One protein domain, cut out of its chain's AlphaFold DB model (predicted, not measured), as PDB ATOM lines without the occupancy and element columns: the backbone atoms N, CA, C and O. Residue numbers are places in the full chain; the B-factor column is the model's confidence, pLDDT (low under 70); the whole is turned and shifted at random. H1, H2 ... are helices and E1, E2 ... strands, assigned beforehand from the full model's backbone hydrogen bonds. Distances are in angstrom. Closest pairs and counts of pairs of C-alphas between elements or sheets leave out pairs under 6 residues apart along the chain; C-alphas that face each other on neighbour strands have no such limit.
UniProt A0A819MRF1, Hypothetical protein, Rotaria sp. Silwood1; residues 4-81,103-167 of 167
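This is residues 4 to 81 and 103 to 167 of the 167 residues of the protein "Hypothetical protein" of Rotaria sp. Silwood1 (UniProt A0A819MRF1). A small sheet of three parallel strands, E1, E2 and E3, sits near the middle, with the helix H2 running along it over E1 and E2 and the helix H1 packed on H2 and reaching the sheet with its later residues. H4 meets the sheet only with its first residues, H5 lies farther out beyond a weak contact with H4, and H3 stands away from the other helices, with residues 74 to 80 sticking out as a free stretch. The printed part has 143 residues, with five named helices and three named strands in the order H1, E1, H2, E2, H3, E3, H4, H5; the sheet's order is E1, E2, E3, and the class is mostly helix. The whole is compact, with a radius of gyration of the C-alphas of 15.8 A and spans of 39 by 39 by 33 A.

The inner strand of the sheet is E2, residues 55 to 61, between the edge strands E1, residues 23 to 26, and E3, residues 112 to 116. E1 and E2 are parallel at 29 degrees, with N 57 and O 24 at 2.8 A, within hydrogen-bond range. E2 and E3 are parallel at 18 degrees, with N 114 and O 58 at 2.8 A and N 58 and O 112 at 2.9 A. H2, residues 32 to 47, is on the sheet at a height over the sheet of 10.6 A, over E1 and E2, where the local plane is fitted to no more than 6 C-alphas of the sheet. It runs along the strands, at 25 degrees to E2 on the local plane. E1, H2 and E2 form a strand-helix-strand unit, two parallel neighbour strands with a helix between them, and its crossover is right-handed. H1, residues 4 to 20, is on the sheet with its residues 13 to 18, and the sheet with H1 and H2 makes two layers, helices on one face of a sheet. H1 touches H2 with residues 10 to 14 alone, at a steep tilt of 64 degrees, the same way; the closest C-alphas are those of Met 10 and Ser 40, 5.1 A apart. H4, residues 129 to 140, only grazes the sheet with its residues 129 to 134; the closest C-alphas of E2 and H4 are those of Leu 59 and Arg 130, 7.3 A apart. H5, residues 154 to 165, is not on the sheet and only just touches H4, with 3 pairs of C-alphas within 8 A, the closest being Ser 131 and Asp 163 at 5.6 A. H4 and H5 run the same way at a shallow tilt of 30 degrees. H3, residues 67 to 75, is not on the sheet and touches no helix. In H1, H2, H3, H4 and H5 every O i to N i+4 pair is within hydrogen-bond range.

E2 is the longest strand, 19.9 A from C-alpha 55 at (18.028, -2.617, 36.375) to C-alpha 61; E3 measures 13.1 A and E1 9.8 A. H1 begins at C-alpha 4 at (35.161, -18.759, 28.566) and measures 23.9 A, and H2 measures 23.1 A. H3 measures 11.6 A, H4 16.3 A, and H5 16.7 A, ending at C-alpha 165 at (12.928, -21.787, 53.819).

The two C-alphas farthest apart are those of Lys 4 and Thr 77, at 45.0 A. Residues 82 to 102 are not printed, and C-alphas 81 and 103 are 20.1 A apart across this cut, in the link from H3 to E3. The links from E3 to H4 and from H4 to H5 are long, with 12 and 13 residues. The mean pLDDT of the printed part is 86.9, and residues 77, 103, 122 to 127 and 166 to 167 are under 70.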
ATOM      1  N   LYS A   4      36.294 -18.395  29.421       94.06
ATOM      2  CA  LYS A   4      35.161 -18.759  28.566       94.06
ATOM      3  C   LYS A   4      33.853 -18.755  29.356       94.06
ATOM      4  O   LYS A   4      32.878 -18.172  28.895       94.06
ATOM      5  N   LEU A   5      33.825 -19.388  30.531       92.88
ATOM      6  CA  LEU A   5      32.616 -19.470  31.350       92.88
ATOM      7  C   LEU A   5      32.200 -18.095  31.879       92.88
ATOM      8  O   LEU A   5      31.017 -17.772  31.842       92.88
ATOM      9  N   GLU A   6      33.160 -17.276  32.310       91.94
ATOM     10  CA  GLU A   6      32.896 -15.905  32.750       91.94
ATOM     11  C   GLU A   6      32.236 -15.088  31.637       91.94
ATOM     12  O   GLU A   6      31.191 -14.472  31.847       91.94
ATOM     13  N   LYS A   7      32.795 -15.139  30.423       92.44
ATOM     14  CA  LYS A   7      32.251 -14.425  29.266       92.44
ATOM     15  C   LYS A   7      30.826 -14.869  28.926       92.44
ATOM     16  O   LYS A   7      29.963 -14.018  28.711       92.44
ATOM     17  N   GLU A   8      30.573 -16.176  28.884       94.31
ATOM     18  CA  GLU A   8      29.236 -16.710  28.599       94.31
ATOM     19  C   GLU A   8      28.232 -16.345  29.702       94.31
ATOM     20  O   GLU A   8      27.120 -15.909  29.403       94.31
ATOM     21  N   PHE A   9      28.638 -16.425  30.974       94.12
ATOM     22  CA  PHE A   9      27.819 -15.988  32.105       94.12
ATOM     23  C   PHE A   9      27.454 -14.503  31.994       94.12
ATOM     24  O   PHE A   9      26.280 -14.141  32.093       94.12
ATOM     25  N   MET A  10      28.447 -13.645  31.742       93.81
ATOM     26  CA  MET A  10      28.243 -12.207  31.582       93.81
ATOM     27  C   MET A  10      27.272 -11.911  30.435       93.81
ATOM     28  O   MET A  10      26.317 -11.157  30.627       93.81
ATOM     29  N   ASN A  11      27.466 -12.510  29.262       92.38
ATOM     30  CA  ASN A  11      26.574 -12.290  28.123       92.38
ATOM     31  C   ASN A  11      25.146 -12.763  28.425       92.38
ATOM     32  O   ASN A  11      24.188 -12.019  28.201       92.38
ATOM     33  N   GLY A  12      25.008 -13.966  28.989       93.06
ATOM     34  CA  GLY A  12      23.719 -14.559  29.325       93.06
ATOM     35  C   GLY A  12      22.927 -13.724  30.329       93.06
ATOM     36  O   GLY A  12      21.750 -13.447  30.093       93.06
ATOM     37  N   ILE A  13      23.563 -13.266  31.415       94.38
ATOM     38  CA  ILE A  13      22.857 -12.534  32.478       94.38
ATOM     39  C   ILE A  13      22.344 -11.170  32.000       94.38
ATOM     40  O   ILE A  13      21.190 -10.826  32.259       94.38
ATOM     41  N   SER A  14      23.153 -10.416  31.247       92.31
ATOM     42  CA  SER A  14      22.735  -9.109  30.720       92.31
ATOM     43  C   SER A  14      21.654  -9.249  29.654       92.31
ATOM     44  O   SER A  14      20.684  -8.491  29.659       92.31
ATOM     45  N   GLN A  15      21.776 -10.246  28.772       91.50
ATOM     46  CA  GLN A  15      20.761 -10.506  27.757       91.50
ATOM     47  C   GLN A  15      19.431 -10.934  28.393       91.50
ATOM     48  O   GLN A  15      18.374 -10.439  27.996       91.50
ATOM     49  N   ALA A  16      19.463 -11.812  29.399       92.44
ATOM     50  CA  ALA A  16      18.270 -12.225  30.134       92.44
ATOM     51  C   ALA A  16      17.603 -11.038  30.845       92.44
ATOM     52  O   ALA A  16      16.385 -10.883  30.754       92.44
ATOM     53  N   ALA A  17      18.396 -10.171  31.486       92.81
ATOM     54  CA  ALA A  17      17.896  -8.987  32.179       92.81
ATOM     55  C   ALA A  17      17.089  -8.065  31.260       92.81
ATOM     56  O   ALA A  17      15.980  -7.670  31.611       92.81
ATOM     57  N   VAL A  18      17.603  -7.778  30.061       90.00
ATOM     58  CA  VAL A  18      16.892  -6.918  29.104       90.00
ATOM     59  C   VAL A  18      15.717  -7.632  28.459       90.00
ATOM     60  O   VAL A  18      14.604  -7.115  28.475       90.00
ATOM     61  N   THR A  19      15.933  -8.823  27.901       91.06
ATOM     62  CA  THR A  19      14.890  -9.516  27.123       91.06
ATOM     63  C   THR A  19      13.674  -9.895  27.957       91.06
ATOM     64  O   THR A  19      12.569  -9.969  27.424       91.06
ATOM     65  N   LYS A  20      13.866 -10.158  29.253       92.50
ATOM     66  CA  LYS A  20      12.785 -10.500  30.183       92.50
ATOM     67  C   LYS A  20      12.352  -9.328  31.061       92.50
ATOM     68  O   LYS A  20      11.412  -9.496  31.828       92.50
ATOM     69  N   GLY A  21      13.021  -8.177  30.967       90.62
ATOM     70  CA  GLY A  21      12.740  -7.012  31.805       90.62
ATOM     71  C   GLY A  21      12.875  -7.296  33.304       90.62
ATOM     72  O   GLY A  21      12.113  -6.751  34.099       90.62
ATOM     73  N   VAL A  22      13.796  -8.182  33.700       93.50
ATOM     74  CA  VAL A  22      13.956  -8.590  35.104       93.50
ATOM     75  C   VAL A  22      14.936  -7.688  35.844       93.50
ATOM     76  O   VAL A  22      15.869  -7.129  35.263       93.50
ATOM     77  N   TRP A  23      14.747  -7.573  37.155       94.56
ATOM     78  CA  TRP A  23      15.687  -6.885  38.034       94.56
ATOM     79  C   TRP A  23      16.768  -7.847  38.515       94.56
ATOM     80  O   TRP A  23      16.480  -8.964  38.946       94.56
ATOM     81  N   LEU A  24      18.020  -7.398  38.467       95.62
ATOM     82  CA  LEU A  24      19.157  -8.133  39.008       95.62
ATOM     83  C   LEU A  24      19.436  -7.654  40.433       95.62
ATOM     84  O   LEU A  24      19.729  -6.480  40.637       95.62
ATOM     85  N   LEU A  25      19.377  -8.559  41.412       94.56
ATOM     86  CA  LEU A  25      19.675  -8.258  42.814       94.56
ATOM     87  C   LEU A  25      21.008  -8.889  43.235       94.56
ATOM     88  O   LEU A  25      21.104 -10.113  43.371       94.56
ATOM     89  N   THR A  26      22.022  -8.065  43.507       93.62
ATOM     90  CA  THR A  26      23.364  -8.511  43.936       93.62
ATOM     91  C   THR A  26      23.744  -7.889  45.285       93.62
ATOM     92  O   THR A  26      22.924  -7.216  45.908       93.62
ATOM     93  N   THR A  27      24.971  -8.114  45.765       90.94
ATOM     94  CA  THR A  27      25.491  -7.396  46.939       90.94
ATOM     95  C   THR A  27      25.741  -5.916  46.641       90.94
ATOM     96  O   THR A  27      25.664  -5.092  47.534       90.94
ATOM     97  N   GLY A  28      26.019  -5.530  45.393       93.00
ATOM     98  CA  GLY A  28      26.379  -4.148  45.051       93.00
ATOM     99  C   GLY A  28      27.827  -3.774  45.355       93.00
ATOM    100  O   GLY A  28      28.246  -2.656  45.069       93.00
ATOM    101  N   LEU A  29      28.611  -4.690  45.917       91.12
ATOM    102  CA  LEU A  29      30.020  -4.446  46.204       91.12
ATOM    103  C   LEU A  29      30.852  -4.635  44.928       91.12
ATOM    104  O   LEU A  29      30.526  -5.487  44.095       91.12
ATOM    105  N   ASN A  30      31.924  -3.854  44.781       91.38
ATOM    106  CA  ASN A  30      32.857  -3.920  43.653       91.38
ATOM    107  C   ASN A  30      33.831  -5.103  43.782       91.38
ATOM    108  O   ASN A  30      35.048  -4.950  43.716       91.38
ATOM    109  N   GLU A  31      33.290  -6.299  43.989       87.88
ATOM    110  CA  GLU A  31      34.054  -7.536  44.107       87.88
ATOM    111  C   GLU A  31      33.263  -8.758  43.624       87.88
ATOM    112  O   GLU A  31      32.034  -8.720  43.468       87.88
ATOM    113  N   GLY A  32      33.989  -9.860  43.417       88.75
ATOM    114  CA  GLY A  32      33.429 -11.168  43.093       88.75
ATOM    115  C   GLY A  32      32.411 -11.130  41.949       88.75
ATOM    116  O   GLY A  32      32.546 -10.384  40.977       88.75
ATOM    117  N   VAL A  33      31.345 -11.921  42.090       91.50
ATOM    118  CA  VAL A  33      30.276 -12.035  41.082       91.50
ATOM    119  C   VAL A  33      29.528 -10.711  40.883       91.50
ATOM    120  O   VAL A  33      29.082 -10.423  39.775       91.50
ATOM    121  N   SER A  34      29.411  -9.873  41.920       92.69
ATOM    122  CA  SER A  34      28.723  -8.581  41.807       92.69
ATOM    123  C   SER A  34      29.449  -7.644  40.832       92.69
ATOM    124  O   SER A  34      28.796  -7.107  39.935       92.69
ATOM    125  N   LYS A  35      30.788  -7.555  40.922       93.00
ATOM    126  CA  LYS A  35      31.645  -6.814  39.974       93.00
ATOM    127  C   LYS A  35      31.503  -7.333  38.545       93.00
ATOM    128  O   LYS A  35      31.388  -6.548  37.606       93.00
ATOM    129  N   LEU A  36      31.464  -8.656  38.364       93.94
ATOM    130  CA  LEU A  36      31.283  -9.265  37.041       93.94
ATOM    131  C   LEU A  36      29.930  -8.895  36.417       93.94
ATOM    132  O   LEU A  36      29.864  -8.543  35.239       93.94
ATOM    133  N   ILE A  37      28.849  -8.906  37.203       95.44
ATOM    134  CA  ILE A  37      27.526  -8.488  36.720       95.44
ATOM    135  C   ILE A  37      27.539  -6.994  36.364       95.44
ATOM    136  O   ILE A  37      27.074  -6.632  35.282       95.44
ATOM    137  N   GLY A  38      28.119  -6.132  37.206       95.06
ATOM    138  CA  GLY A  38      28.262  -4.702  36.921       95.06
ATOM    139  C   GLY A  38      29.027  -4.435  35.618       95.06
ATOM    140  O   GLY A  38      28.557  -3.702  34.741       95.06
ATOM    141  N   GLN A  39      30.164  -5.105  35.421       94.12
ATOM    142  CA  GLN A  39      30.930  -5.037  34.172       94.12
ATOM    143  C   GLN A  39      30.138  -5.546  32.963       94.12
ATOM    144  O   GLN A  39      30.259  -4.982  31.871       94.12
ATOM    145  N   SER A  40      29.329  -6.591  33.140       94.94
ATOM    146  CA  SER A  40      28.485  -7.122  32.071       94.94
ATOM    147  C   SER A  40      27.440  -6.098  31.641       94.94
ATOM    148  O   SER A  40      27.330  -5.782  30.456       94.94
ATOM    149  N   VAL A  41      26.744  -5.498  32.608       93.94
ATOM    150  CA  VAL A  41      25.756  -4.450  32.346       93.94
ATOM    151  C   VAL A  41      26.420  -3.249  31.674       93.94
ATOM    152  O   VAL A  41      25.899  -2.747  30.682       93.94
ATOM    153  N   ARG A  42      27.608  -2.816  32.123       93.44
ATOM    154  CA  ARG A  42      28.378  -1.760  31.442       93.44
ATOM    155  C   ARG A  42      28.654  -2.112  29.980       93.44
ATOM    156  O   ARG A  42      28.405  -1.280  29.108       93.44
ATOM    157  N   ARG A  43      29.182  -3.312  29.705       92.06
ATOM    158  CA  ARG A  43      29.466  -3.771  28.334       92.06
ATOM    159  C   ARG A  43      28.196  -3.761  27.489       92.06
ATOM    160  O   ARG A  43      28.213  -3.219  26.387       92.06
ATOM    161  N   TYR A  44      27.091  -4.261  28.034       91.12
ATOM    162  CA  TYR A  44      25.798  -4.241  27.365       91.12
ATOM    163  C   TYR A  44      25.358  -2.814  27.007       91.12
ATOM    164  O   TYR A  44      25.032  -2.563  25.849       91.12
ATOM    165  N   ARG A  45      25.406  -1.869  27.958       90.75
ATOM    166  CA  ARG A  45      25.033  -0.454  27.745       90.75
ATOM    167  C   ARG A  45      25.876   0.212  26.654       90.75
ATOM    168  O   ARG A  45      25.346   0.946  25.824       90.75
ATOM    169  N   LEU A  46      27.186  -0.053  26.643       91.31
ATOM    170  CA  LEU A  46      28.107   0.501  25.645       91.31
ATOM    171  C   LEU A  46      27.804  -0.007  24.230       91.31
ATOM    172  O   LEU A  46      27.864   0.777  23.282       91.31
ATOM    173  N   LEU A  47      27.467  -1.293  24.101       90.38
ATOM    174  CA  LEU A  47      27.145  -1.929  22.821       90.38
ATOM    175  C   LEU A  47      25.711  -1.623  22.352       90.38
ATOM    176  O   LEU A  47      25.464  -1.573  21.152       90.38
ATOM    177  N   ASN A  48      24.778  -1.369  23.274       88.31
ATOM    178  CA  ASN A  48      23.341  -1.267  22.993       88.31
ATOM    179  C   ASN A  48      22.739   0.079  23.428       88.31
ATOM    180  O   ASN A  48      21.726   0.116  24.121       88.31
ATOM    181  N   LYS A  49      23.320   1.199  22.980       83.62
ATOM    182  CA  LYS A  49      22.945   2.569  23.406       83.62
ATOM    183  C   LYS A  49      21.461   2.946  23.254       83.62
ATOM    184  O   LYS A  49      21.014   3.882  23.904       83.62
ATOM    185  N   LYS A  50      20.721   2.272  22.366       80.00
ATOM    186  CA  LYS A  50      19.293   2.531  22.097       80.00
ATOM    187  C   LYS A  50      18.342   1.602  22.861       80.00
ATOM    188  O   LYS A  50      17.133   1.777  22.766       80.00
ATOM    189  N   SER A  51      18.867   0.603  23.568       79.94
ATOM    190  CA  SER A  51      18.058  -0.380  24.291       79.94
ATOM    191  C   SER A  51      17.793   0.062  25.724       79.94
ATOM    192  O   SER A  51      18.543   0.855  26.295       79.94
ATOM    193  N   SER A  52      16.738  -0.491  26.325       83.12
ATOM    194  CA  SER A  52      16.523  -0.345  27.763       83.12
ATOM    195  C   SER A  52      17.709  -0.928  28.539       83.12
ATOM    196  O   SER A  52      18.259  -1.977  28.194       83.12
ATOM    197  N   ASN A  53      18.133  -0.212  29.576       86.62
ATOM    198  CA  ASN A  53      19.261  -0.622  30.395       86.62
ATOM    199  C   ASN A  53      18.792  -1.600  31.481       86.62
ATOM    200  O   ASN A  53      17.789  -1.315  32.142       86.62
ATOM    201  N   PRO A  54      19.536  -2.692  31.746       90.94
ATOM    202  CA  PRO A  54      19.259  -3.560  32.885       90.94
ATOM    203  C   PRO A  54      19.163  -2.770  34.193       90.94
ATOM    204  O   PRO A  54      20.030  -1.931  34.486       90.94
ATOM    205  N   THR A  55      18.138  -3.081  34.989       94.50
ATOM    206  CA  THR A  55      18.028  -2.617  36.375       94.50
ATOM    207  C   THR A  55      18.794  -3.577  37.267       94.50
ATOM    208  O   THR A  55      18.479  -4.765  37.332       94.50
ATOM    209  N   ILE A  56      19.809  -3.052  37.944       96.75
ATOM    210  CA  ILE A  56      20.687  -3.807  38.828       96.75
ATOM    211  C   ILE A  56      20.745  -3.096  40.182       96.75
ATOM    212  O   ILE A  56      21.164  -1.941  40.281       96.75
ATOM    213  N   ILE A  57      20.282  -3.798  41.210       96.25
ATOM    214  CA  ILE A  57      20.093  -3.305  42.570       96.25
ATOM    215  C   ILE A  57      21.126  -3.980  43.468       96.25
ATOM    216  O   ILE A  57      21.213  -5.210  43.525       96.25
ATOM    217  N   GLY A  58      21.925  -3.171  44.155       95.12
ATOM    218  CA  GLY A  58      22.890  -3.625  45.146       95.12
ATOM    219  C   GLY A  58      22.267  -3.598  46.532       95.12
ATOM    220  O   GLY A  58      21.852  -2.537  46.984       95.12
ATOM    221  N   LEU A  59      22.203  -4.743  47.203       93.00
ATOM    222  CA  LEU A  59      21.734  -4.854  48.582       93.00
ATOM    223  C   LEU A  59      22.911  -5.251  49.475       93.00
ATOM    224  O   LEU A  59      23.344  -6.405  49.447       93.00
ATOM    225  N   THR A  60      23.411  -4.310  50.276       89.69
ATOM    226  CA  THR A  60      24.527  -4.563  51.199       89.69
ATOM    227  C   THR A  60      24.283  -3.959  52.571       89.69
ATOM    228  O   THR A  60      23.495  -3.031  52.736       89.69
ATOM    229  N   SER A  61      24.985  -4.488  53.569       87.56
ATOM    230  CA  SER A  61      25.006  -3.927  54.915       87.56
ATOM    231  C   SER A  61      25.876  -2.670  54.937       87.56
ATOM    232  O   SER A  61      27.024  -2.696  54.495       87.56
ATOM    233  N   TRP A  62      25.356  -1.577  55.482       88.62
ATOM    234  CA  TRP A  62      26.029  -0.289  55.624       88.62
ATOM    235  C   TRP A  62      27.394  -0.421  56.309       88.62
ATOM    236  O   TRP A  62      28.385   0.121  55.822       88.62
ATOM    237  N   GLY A  63      27.477  -1.229  57.371       85.00
ATOM    238  CA  GLY A  63      28.711  -1.487  58.115       85.00
ATOM    239  C   GLY A  63      29.855  -2.088  57.286       85.00
ATOM    240  O   GLY A  63      31.016  -1.896  57.649       85.00
ATOM    241  N   THR A  64      29.550  -2.759  56.166       83.06
ATOM    242  CA  THR A  64      30.543  -3.390  55.264       83.06
ATOM    243  C   THR A  64      31.158  -2.416  54.260       83.06
ATOM    244  O   THR A  64      32.210  -2.688  53.678       83.06
ATOM    245  N   VAL A  65      30.509  -1.270  54.051       86.44
ATOM    246  CA  VAL A  65      30.931  -0.264  53.082       86.44
ATOM    247  C   VAL A  65      32.078   0.576  53.665       86.44
ATOM    248  O   VAL A  65      32.118   0.858  54.872       86.44
ATOM    249  N   THR A  66      33.034   0.980  52.814       86.00
ATOM    250  CA  THR A  66      34.204   1.763  53.259       86.00
ATOM    251  C   THR A  66      33.811   3.003  54.047       86.00
ATOM    252  O   THR A  66      32.790   3.638  53.794       86.00
ATOM    253  N   GLU A  67      34.653   3.378  55.009       83.06
ATOM    254  CA  GLU A  67      34.442   4.608  55.769       83.06
ATOM    255  C   GLU A  67      34.423   5.840  54.859       83.06
ATOM    256  O   GLU A  67      33.623   6.741  55.083       83.06
ATOM    257  N   HIS A  68      35.249   5.853  53.807       83.19
ATOM    258  CA  HIS A  68      35.239   6.916  52.808       83.19
ATOM    259  C   HIS A  68      33.866   7.040  52.139       83.19
ATOM    260  O   HIS A  68      33.262   8.107  52.186       83.19
ATOM    261  N   THR A  69      33.333   5.941  51.594       83.81
ATOM    262  CA  THR A  69      31.994   5.926  50.993       83.81
ATOM    263  C   THR A  69      30.935   6.364  52.005       83.81
ATOM    264  O   THR A  69      30.081   7.179  51.675       83.81
ATOM    265  N   ARG A  70      31.003   5.880  53.252       86.88
ATOM    266  CA  ARG A  70      30.045   6.273  54.290       86.88
ATOM    267  C   ARG A  70      30.096   7.768  54.586       86.88
ATOM    268  O   ARG A  70      29.047   8.395  54.601       86.88
ATOM    269  N   LYS A  71      31.292   8.345  54.735       84.81
ATOM    270  CA  LYS A  71      31.490   9.792  54.923       84.81
ATOM    271  C   LYS A  71      30.936  10.604  53.752       84.81
ATOM    272  O   LYS A  71      30.250  11.591  53.983       84.81
ATOM    273  N   VAL A  72      31.197  10.184  52.513       84.38
ATOM    274  CA  VAL A  72      30.666  10.853  51.311       84.38
ATOM    275  C   VAL A  72      29.134  10.847  51.311       84.38
ATOM    276  O   VAL A  72      28.517  11.874  51.049       84.38
ATOM    277  N   LEU A  73      28.525   9.710  51.654       85.56
ATOM    278  CA  LEU A  73      27.072   9.539  51.646       85.56
ATOM    279  C   LEU A  73      26.356  10.208  52.834       85.56
ATOM    280  O   LEU A  73      25.181  10.534  52.700       85.56
ATOM    281  N   THR A  74      27.017  10.413  53.981       83.88
ATOM    282  CA  THR A  74      26.394  11.043  55.163       83.88
ATOM    283  C   THR A  74      26.679  12.531  55.307       83.88
ATOM    284  O   THR A  74      25.890  13.236  55.929       83.88
ATOM    285  N   TRP A  75      27.801  13.026  54.781       75.94
ATOM    286  CA  TRP A  75      28.207  14.418  54.994       75.94
ATOM    287  C   TRP A  75      27.527  15.397  54.025       75.94
ATOM    288  O   TRP A  75      27.455  16.594  54.296       75.94
ATOM    289  N   GLN A  76      27.000  14.915  52.901       71.00
ATOM    290  CA  GLN A  76      26.388  15.780  51.898       71.00
ATOM    291  C   GLN A  76      24.872  15.905  52.103       71.00
ATOM    292  O   GLN A  76      24.142  14.921  52.083       71.00
ATOM    293  N   THR A  77      24.384  17.141  52.244       67.94
ATOM    294  CA  THR A  77      22.944  17.470  52.312       67.94
ATOM    295  C   THR A  77      22.299  17.624  50.929       67.94
ATOM    296  O   THR A  77      21.108  17.913  50.814       67.94
ATOM    297  N   SER A  78      23.088  17.476  49.863       76.75
ATOM    298  CA  SER A  78      22.641  17.584  48.476       76.75
ATOM    299  C   SER A  78      21.969  16.294  48.014       76.75
ATOM    300  O   SER A  78      22.425  15.200  48.325       76.75
ATOM    301  N   ARG A  79      20.917  16.406  47.189       77.56
ATOM    302  CA  ARG A  79      20.293  15.228  46.546       77.56
ATOM    303  C   ARG A  79      21.225  14.528  45.552       77.56
ATOM    304  O   ARG A  79      21.064  13.340  45.306       77.56
ATOM    305  N   ASN A  80      22.166  15.275  44.976       83.12
ATOM    306  CA  ASN A  80      23.181  14.761  44.067       83.12
ATOM    307  C   ASN A  80      24.505  14.695  44.825       83.12
ATOM    308  O   ASN A  80      25.061  15.736  45.175       83.12
ATOM    309  N   ILE A  81      24.969  13.474  45.075       82.12
ATOM    310  CA  ILE A  81      26.227  13.185  45.760       82.12
ATOM    311  C   ILE A  81      27.174  12.582  44.735       82.12
ATOM    312  O   ILE A  81      26.851  11.577  44.099       82.12
ATOM    313  N   LYS A 103      36.819  -3.347  54.302       65.00
ATOM    314  CA  LYS A 103      35.599  -2.663  53.870       65.00
ATOM    315  C   LYS A 103      35.633  -2.468  52.357       65.00
ATOM    316  O   LYS A 103      36.673  -2.149  51.783       65.00
ATOM    317  N   LYS A 104      34.472  -2.587  51.715       82.12
ATOM    318  CA  LYS A 104      34.385  -2.709  50.254       82.12
ATOM    319  C   LYS A 104      33.699  -1.509  49.629       82.12
ATOM    320  O   LYS A 104      32.836  -0.875  50.242       82.12
ATOM    321  N   THR A 105      34.118  -1.157  48.420       89.31
ATOM    322  CA  THR A 105      33.510  -0.062  47.662       89.31
ATOM    323  C   THR A 105      32.232  -0.532  46.978       89.31
ATOM    324  O   THR A 105      32.077  -1.707  46.642       89.31
ATOM    325  N   LEU A 106      31.299   0.396  46.767       92.38
ATOM    326  CA  LEU A 106      30.122   0.158  45.936       92.38
ATOM    327  C   LEU A 106      30.525   0.109  44.454       92.38
ATOM    328  O   LEU A 106      31.383   0.886  44.016       92.38
ATOM    329  N   ASP A 107      29.904  -0.784  43.686       93.38
ATOM    330  CA  ASP A 107      30.114  -0.916  42.243       93.38
ATOM    331  C   ASP A 107      29.365   0.184  41.476       93.38
ATOM    332  O   ASP A 107      28.140   0.249  41.426       93.38
ATOM    333  N   LYS A 108      30.119   1.049  40.801       91.56
ATOM    334  CA  LYS A 108      29.592   2.177  40.018       91.56
ATOM    335  C   LYS A 108      28.687   1.783  38.840       91.56
ATOM    336  O   LYS A 108      28.146   2.663  38.173       91.56
ATOM    337  N   HIS A 109      28.579   0.502  38.494       93.62
ATOM    338  CA  HIS A 109      27.763   0.031  37.374       93.62
ATOM    339  C   HIS A 109      26.334  -0.357  37.772       93.62
ATOM    340  O   HIS A 109      25.477  -0.515  36.888       93.62
ATOM    341  N   HIS A 110      26.052  -0.422  39.073       94.81
ATOM    342  CA  HIS A 110      24.706  -0.589  39.612       94.81
ATOM    343  C   HIS A 110      23.841   0.642  39.347       94.81
ATOM    344  O   HIS A 110      24.339   1.760  39.257       94.81
ATOM    345  N   SER A 111      22.531   0.439  39.188       94.62
ATOM    346  CA  SER A 111      21.591   1.551  39.023       94.62
ATOM    347  C   SER A 111      21.017   2.026  40.351       94.62
ATOM    348  O   SER A 111      20.672   3.195  40.464       94.62
ATOM    349  N   HIS A 112      20.913   1.138  41.343       95.38
ATOM    350  CA  HIS A 112      20.356   1.456  42.656       95.38
ATOM    351  C   HIS A 112      21.110   0.723  43.761       95.38
ATOM    352  O   HIS A 112      21.639  -0.372  43.548       95.38
ATOM    353  N   PHE A 113      21.074   1.303  44.958       94.38
ATOM    354  CA  PHE A 113      21.603   0.707  46.176       94.38
ATOM    355  C   PHE A 113      20.574   0.759  47.295       94.38
ATOM    356  O   PHE A 113      19.896   1.765  47.479       94.38
ATOM    357  N   ILE A 114      20.506  -0.322  48.061       93.81
ATOM    358  CA  ILE A 114      19.813  -0.401  49.339       93.81
ATOM    359  C   ILE A 114      20.883  -0.744  50.374       93.81
ATOM    360  O   ILE A 114      21.475  -1.826  50.342       93.81
ATOM    361  N   LEU A 115      21.160   0.216  51.255       91.38
ATOM    362  CA  LEU A 115      22.168   0.099  52.303       91.38
ATOM    363  C   LEU A 115      21.456  -0.184  53.622       91.38
ATOM    364  O   LEU A 115      20.728   0.659  54.138       91.38
ATOM    365  N   LEU A 116      21.624  -1.399  54.124       89.44
ATOM    366  CA  LEU A 116      20.942  -1.890  55.313       89.44
ATOM    367  C   LEU A 116      21.761  -1.537  56.554       89.44
ATOM    368  O   LEU A 116      22.917  -1.944  56.648       89.44
ATOM    369  N   ASP A 117      21.187  -0.808  57.502       87.38
ATOM    370  CA  ASP A 117      21.880  -0.408  58.727       87.38
ATOM    371  C   ASP A 117      21.317  -1.147  59.947       87.38
ATOM    372  O   ASP A 117      20.105  -1.207  60.144       87.38
ATOM    373  N   ASN A 118      22.206  -1.721  60.757       83.62
ATOM    374  CA  ASN A 118      21.900  -2.358  62.041       83.62
ATOM    375  C   ASN A 118      22.641  -1.685  63.214       83.62
ATOM    376  O   ASN A 118      22.738  -2.261  64.298       83.62
ATOM    377  N   GLY A 119      23.223  -0.503  62.990       83.75
ATOM    378  CA  GLY A 119      23.996   0.246  63.979       83.75
ATOM    379  C   GLY A 119      25.394  -0.314  64.257       83.75
ATOM    380  O   GLY A 119      26.096   0.227  65.111       83.75
ATOM    381  N   ARG A 120      25.830  -1.379  63.565       81.00
ATOM    382  CA  ARG A 120      27.161  -1.984  63.737       81.00
ATOM    383  C   ARG A 120      28.097  -1.626  62.584       81.00
ATOM    384  O   ARG A 120      27.690  -1.462  61.435       81.00
ATOM    385  N   LEU A 121      29.388  -1.520  62.903       78.62
ATOM    386  CA  LEU A 121      30.458  -1.423  61.910       78.62
ATOM    387  C   LEU A 121      31.005  -2.816  61.616       78.62
ATOM    388  O   LEU A 121      31.258  -3.580  62.544       78.62
ATOM    389  N   GLY A 122      31.228  -3.116  60.337       67.00
ATOM    390  CA  GLY A 122      31.653  -4.442  59.900       67.00
ATOM    391  C   GLY A 122      30.555  -5.505  60.020       67.00
ATOM    392  O   GLY A 122      29.487  -5.274  60.585       67.00
ATOM    393  N   GLY A 123      30.836  -6.679  59.455       67.44
ATOM    394  CA  GLY A 123      29.933  -7.831  59.490       67.44
ATOM    395  C   GLY A 123      28.724  -7.727  58.552       67.44
ATOM    396  O   GLY A 123      28.302  -6.650  58.133       67.44
ATOM    397  N   TYR A 124      28.176  -8.888  58.203       67.31
ATOM    398  CA  TYR A 124      26.891  -8.986  57.515       67.31
ATOM    399  C   TYR A 124      25.757  -8.921  58.543       67.31
ATOM    400  O   TYR A 124      25.942  -9.299  59.696       67.31
ATOM    401  N   ILE A 125      24.583  -8.440  58.138       68.00
ATOM    402  CA  ILE A 125      23.400  -8.475  59.005       68.00
ATOM    403  C   ILE A 125      22.902  -9.920  59.116       68.00
ATOM    404  O   ILE A 125      22.496 -10.515  58.117       68.00
ATOM    405  N   ASP A 126      22.920 -10.449  60.340       63.69
ATOM    406  CA  ASP A 126      22.564 -11.838  60.658       63.69
ATOM    407  C   ASP A 126      21.067 -12.146  60.455       63.69
ATOM    408  O   ASP A 126      20.711 -13.268  60.095       63.69
ATOM    409  N   ASP A 127      20.192 -11.139  60.574       60.53
ATOM    410  CA  ASP A 127      18.722 -11.271  60.512       60.53
ATOM    411  C   ASP A 127      18.156 -11.434  59.090       60.53
ATOM    412  O   ASP A 127      16.993 -11.158  58.816       60.53
ATOM    413  N   ASN A 128      18.990 -11.886  58.153       75.75
ATOM    414  CA  ASN A 128      18.603 -12.254  56.795       75.75
ATOM    415  C   ASN A 128      17.697 -11.240  56.035       75.75
ATOM    416  O   ASN A 128      16.768 -11.637  55.318       75.75
ATOM    417  N   PRO A 129      17.999  -9.928  56.085       80.69
ATOM    418  CA  PRO A 129      17.173  -8.875  55.482       80.69
ATOM    419  C   PRO A 129      17.006  -9.025  53.963       80.69
ATOM    420  O   PRO A 129      16.053  -8.512  53.376       80.69
ATOM    421  N   ARG A 130      17.916  -9.759  53.306       83.88
ATOM    422  CA  ARG A 130      17.812 -10.092  51.883       83.88
ATOM    423  C   ARG A 130      16.582 -10.935  51.577       83.88
ATOM    424  O   ARG A 130      15.840 -10.567  50.668       83.88
ATOM    425  N   SER A 131      16.368 -12.053  52.270       85.62
ATOM    426  CA  SER A 131      15.231 -12.917  51.932       85.62
ATOM    427  C   SER A 131      13.912 -12.238  52.271       85.62
ATOM    428  O   SER A 131      12.961 -12.385  51.515       85.62
ATOM    429  N   ASP A 132      13.855 -11.448  53.344       87.62
ATOM    430  CA  ASP A 132      12.648 -10.693  53.692       87.62
ATOM    431  C   ASP A 132      12.332  -9.616  52.652       87.62
ATOM    432  O   ASP A 132      11.181  -9.481  52.227       87.62
ATOM    433  N   PHE A 133      13.355  -8.914  52.154       88.00
ATOM    434  CA  PHE A 133      13.202  -8.004  51.023       88.00
ATOM    435  C   PHE A 133      12.673  -8.733  49.781       88.00
ATOM    436  O   PHE A 133      11.695  -8.292  49.178       88.00
ATOM    437  N   VAL A 134      13.275  -9.871  49.417       89.12
ATOM    438  CA  VAL A 134      12.853 -10.663  48.251       89.12
ATOM    439  C   VAL A 134      11.410 -11.145  48.410       89.12
ATOM    440  O   VAL A 134      10.613 -10.926  47.501       89.12
ATOM    441  N   LYS A 135      11.039 -11.715  49.563       89.31
ATOM    442  CA  LYS A 135       9.660 -12.137  49.865       89.31
ATOM    443  C   LYS A 135       8.673 -10.991  49.698       89.31
ATOM    444  O   LYS A 135       7.638 -11.157  49.053       89.31
ATOM    445  N   LYS A 136       8.997  -9.825  50.262       91.31
ATOM    446  CA  LYS A 136       8.129  -8.651  50.188       91.31
ATOM    447  C   LYS A 136       7.946  -8.195  48.744       91.31
ATOM    448  O   LYS A 136       6.816  -7.995  48.323       91.31
ATOM    449  N   VAL A 137       9.022  -8.110  47.961       91.38
ATOM    450  CA  VAL A 137       8.940  -7.764  46.531       91.38
ATOM    451  C   VAL A 137       8.122  -8.796  45.755       91.38
ATOM    452  O   VAL A 137       7.282  -8.417  44.946       91.38
ATOM    453  N   GLN A 138       8.308 -10.093  46.012       91.69
ATOM    454  CA  GLN A 138       7.515 -11.139  45.363       91.69
ATOM    455  C   GLN A 138       6.020 -10.997  45.654       91.69
ATOM    456  O   GLN A 138       5.212 -11.137  44.736       91.69
ATOM    457  N   HIS A 139       5.664 -10.697  46.904       92.88
ATOM    458  CA  HIS A 139       4.283 -10.479  47.321       92.88
ATOM    459  C   HIS A 139       3.686  -9.211  46.689       92.88
ATOM    460  O   HIS A 139       2.681  -9.290  45.985       92.88
ATOM    461  N   GLU A 140       4.331  -8.057  46.884       94.50
ATOM    462  CA  GLU A 140       3.841  -6.749  46.423       94.50
ATOM    463  C   GLU A 140       3.787  -6.657  44.894       94.50
ATOM    464  O   GLU A 140       2.802  -6.201  44.314       94.50
ATOM    465  N   CYS A 141       4.831  -7.133  44.212       91.88
ATOM    466  CA  CYS A 141       4.924  -7.068  42.756       91.88
ATOM    467  C   CYS A 141       4.297  -8.282  42.057       91.88
ATOM    468  O   CYS A 141       4.325  -8.342  40.827       91.88
ATOM    469  N   LYS A 142       3.771  -9.264  42.807       93.50
ATOM    470  CA  LYS A 142       3.242 -10.538  42.282       93.50
ATOM    471  C   LYS A 142       4.212 -11.207  41.298       93.50
ATOM    472  O   LYS A 142       3.820 -11.672  40.226       93.50
ATOM    473  N   CYS A 143       5.497 -11.226  41.647       90.56
ATOM    474  CA  CYS A 143       6.575 -11.677  40.768       90.56
ATOM    475  C   CYS A 143       7.289 -12.928  41.304       90.56
ATOM    476  O   CYS A 143       7.168 -13.317  42.468       90.56
ATOM    477  N   ARG A 144       8.043 -13.598  40.427       91.25
ATOM    478  CA  ARG A 144       8.857 -14.770  40.783       91.25
ATOM    479  C   ARG A 144      10.304 -14.347  41.002       91.25
ATOM    480  O   ARG A 144      10.865 -13.651  40.160       91.25
ATOM    481  N   ALA A 145      10.917 -14.832  42.078       90.75
ATOM    482  CA  ALA A 145      12.349 -14.699  42.308       90.75
ATOM    483  C   ALA A 145      13.092 -15.984  41.916       90.75
ATOM    484  O   ALA A 145      12.669 -17.097  42.241       90.75
ATOM    485  N   ILE A 146      14.223 -15.818  41.232       91.44
ATOM    486  CA  ILE A 146      15.144 -16.898  40.870       91.44
ATOM    487  C   ILE A 146      16.508 -16.551  41.460       91.44
ATOM    488  O   ILE A 146      17.039 -15.471  41.204       91.44
ATOM    489  N   THR A 147      17.079 -17.475  42.230       90.31
ATOM    490  CA  THR A 147      18.428 -17.338  42.788       90.31
ATOM    491  C   THR A 147      19.404 -18.106  41.905       90.31
ATOM    492  O   THR A 147      19.237 -19.307  41.698       90.31
ATOM    493  N   VAL A 148      20.421 -17.412  41.392       91.69
ATOM    494  CA  VAL A 148      21.528 -18.007  40.632       91.69
ATOM    495  C   VAL A 148      22.762 -18.024  41.523       91.69
ATOM    496  O   VAL A 148      23.140 -16.994  42.079       91.69
ATOM    497  N   ILE A 149      23.383 -19.194  41.657       90.00
ATOM    498  CA  ILE A 149      24.575 -19.406  42.479       90.00
ATOM    499  C   ILE A 149      25.717 -19.750  41.531       90.00
ATOM    500  O   ILE A 149      25.586 -20.666  40.723       90.00
ATOM    501  N   VAL A 150      26.808 -18.992  41.610       89.75
ATOM    502  CA  VAL A 150      27.984 -19.176  40.744       89.75
ATOM    503  C   VAL A 150      29.117 -19.800  41.547       89.75
ATOM    504  O   VAL A 150      29.598 -20.876  41.217       89.75
ATOM    505  N   GLU A 151      29.490 -19.146  42.643       85.31
ATOM    506  CA  GLU A 151      30.494 -19.588  43.610       85.31
ATOM    507  C   GLU A 151      30.053 -19.117  45.010       85.31
ATOM    508  O   GLU A 151      29.133 -18.299  45.141       85.31
ATOM    509  N   GLY A 152      30.679 -19.629  46.071       82.62
ATOM    510  CA  GLY A 152      30.349 -19.208  47.428       82.62
ATOM    511  C   GLY A 152      31.024 -20.015  48.528       82.62
ATOM    512  O   GLY A 152      31.538 -21.105  48.297       82.62
ATOM    513  N   GLY A 153      31.000 -19.455  49.737       83.81
ATOM    514  CA  GLY A 153      31.460 -20.108  50.966       83.81
ATOM    515  C   GLY A 153      30.303 -20.414  51.921       83.81
ATOM    516  O   GLY A 153      29.133 -20.372  51.536       83.81
ATOM    517  N   LEU A 154      30.617 -20.661  53.195       80.94
ATOM    518  CA  LEU A 154      29.622 -20.959  54.239       80.94
ATOM    519  C   LEU A 154      28.504 -19.906  54.319       80.94
ATOM    520  O   LEU A 154      27.332 -20.260  54.420       80.94
ATOM    521  N   ASN A 155      28.845 -18.622  54.178       76.62
ATOM    522  CA  ASN A 155      27.861 -17.537  54.179       76.62
ATOM    523  C   ASN A 155      26.870 -17.658  53.013       76.62
ATOM    524  O   ASN A 155      25.670 -17.473  53.199       76.62
ATOM    525  N   THR A 156      27.346 -18.016  51.817       83.88
ATOM    526  CA  THR A 156      26.479 -18.234  50.653       83.88
ATOM    527  C   THR A 156      25.526 -19.399  50.904       83.88
ATOM    528  O   THR A 156      24.335 -19.275  50.632       83.88
ATOM    529  N   LEU A 157      26.014 -20.502  51.485       85.31
ATOM    530  CA  LEU A 157      25.175 -21.648  51.848       85.31
ATOM    531  C   LEU A 157      24.102 -21.276  52.878       85.31
ATOM    532  O   LEU A 157      22.957 -21.707  52.748       85.31
ATOM    533  N   GLN A 158      24.443 -20.447  53.866       81.69
ATOM    534  CA  GLN A 158      23.487 -19.970  54.863       81.69
ATOM    535  C   GLN A 158      22.400 -19.087  54.233       81.69
ATOM    536  O   GLN A 158      21.218 -19.283  54.516       81.69
ATOM    537  N   VAL A 159      22.774 -18.179  53.322       80.25
ATOM    538  CA  VAL A 159      21.814 -17.364  52.558       80.25
ATOM    539  C   VAL A 159      20.882 -18.253  51.736       80.25
ATOM    540  O   VAL A 159      19.669 -18.083  51.799       80.25
ATOM    541  N   ILE A 160      21.416 -19.253  51.026       83.94
ATOM    542  CA  ILE A 160      20.605 -20.187  50.230       83.94
ATOM    543  C   ILE A 160      19.641 -20.972  51.120       83.94
ATOM    544  O   ILE A 160      18.465 -21.103  50.792       83.94
ATOM    545  N   LYS A 161      20.113 -21.480  52.263       84.38
ATOM    546  CA  LYS A 161      19.272 -22.191  53.234       84.38
ATOM    547  C   LYS A 161      18.098 -21.324  53.686       84.38
ATOM    548  O   LYS A 161      16.981 -21.825  53.801       84.38
ATOM    549  N   ASN A 162      18.338 -20.039  53.925       79.75
ATOM    550  CA  ASN A 162      17.286 -19.117  54.325       79.75
ATOM    551  C   ASN A 162      16.333 -18.774  53.166       79.75
ATOM    552  O   ASN A 162      15.121 -18.806  53.361       79.75
ATOM    553  N   ASP A 163      16.857 -18.539  51.957       77.50
ATOM    554  CA  ASP A 163      16.070 -18.310  50.734       77.50
ATOM    555  C   ASP A 163      15.188 -19.519  50.370       77.50
ATOM    556  O   ASP A 163      14.109 -19.356  49.803       77.50
ATOM    557  N   LEU A 164      15.621 -20.743  50.687       80.56
ATOM    558  CA  LEU A 164      14.834 -21.959  50.461       80.56
ATOM    559  C   LEU A 164      13.722 -22.142  51.496       80.56
ATOM    560  O   LEU A 164      12.631 -22.556  51.128       80.56
ATOM    561  N   LYS A 165      13.967 -21.802  52.767       76.12
ATOM    562  CA  LYS A 165      12.928 -21.787  53.819       76.12
ATOM    563  C   LYS A 165      11.889 -20.682  53.624       76.12
ATOM    564  O   LYS A 165      10.847 -20.687  54.266       76.12
ATOM    565  N   ALA A 166      12.245 -19.679  52.832       66.06
ATOM    566  CA  ALA A 166      11.454 -18.494  52.571       66.06
ATOM    567  C   ALA A 166      10.358 -18.684  51.510       66.06
ATOM    568  O   ALA A 166       9.501 -17.806  51.400       66.06
ATOM    569  N   LYS A 167      10.432 -19.764  50.730       60.72
ATOM    570  CA  LYS A 167       9.469 -20.133  49.688       60.72
ATOM    571  C   LYS A 167       8.372 -21.020  50.252       60.72
ATOM    572  O   LYS A 167       7.242 -20.885  49.740       60.72
TER     573      LYS A 167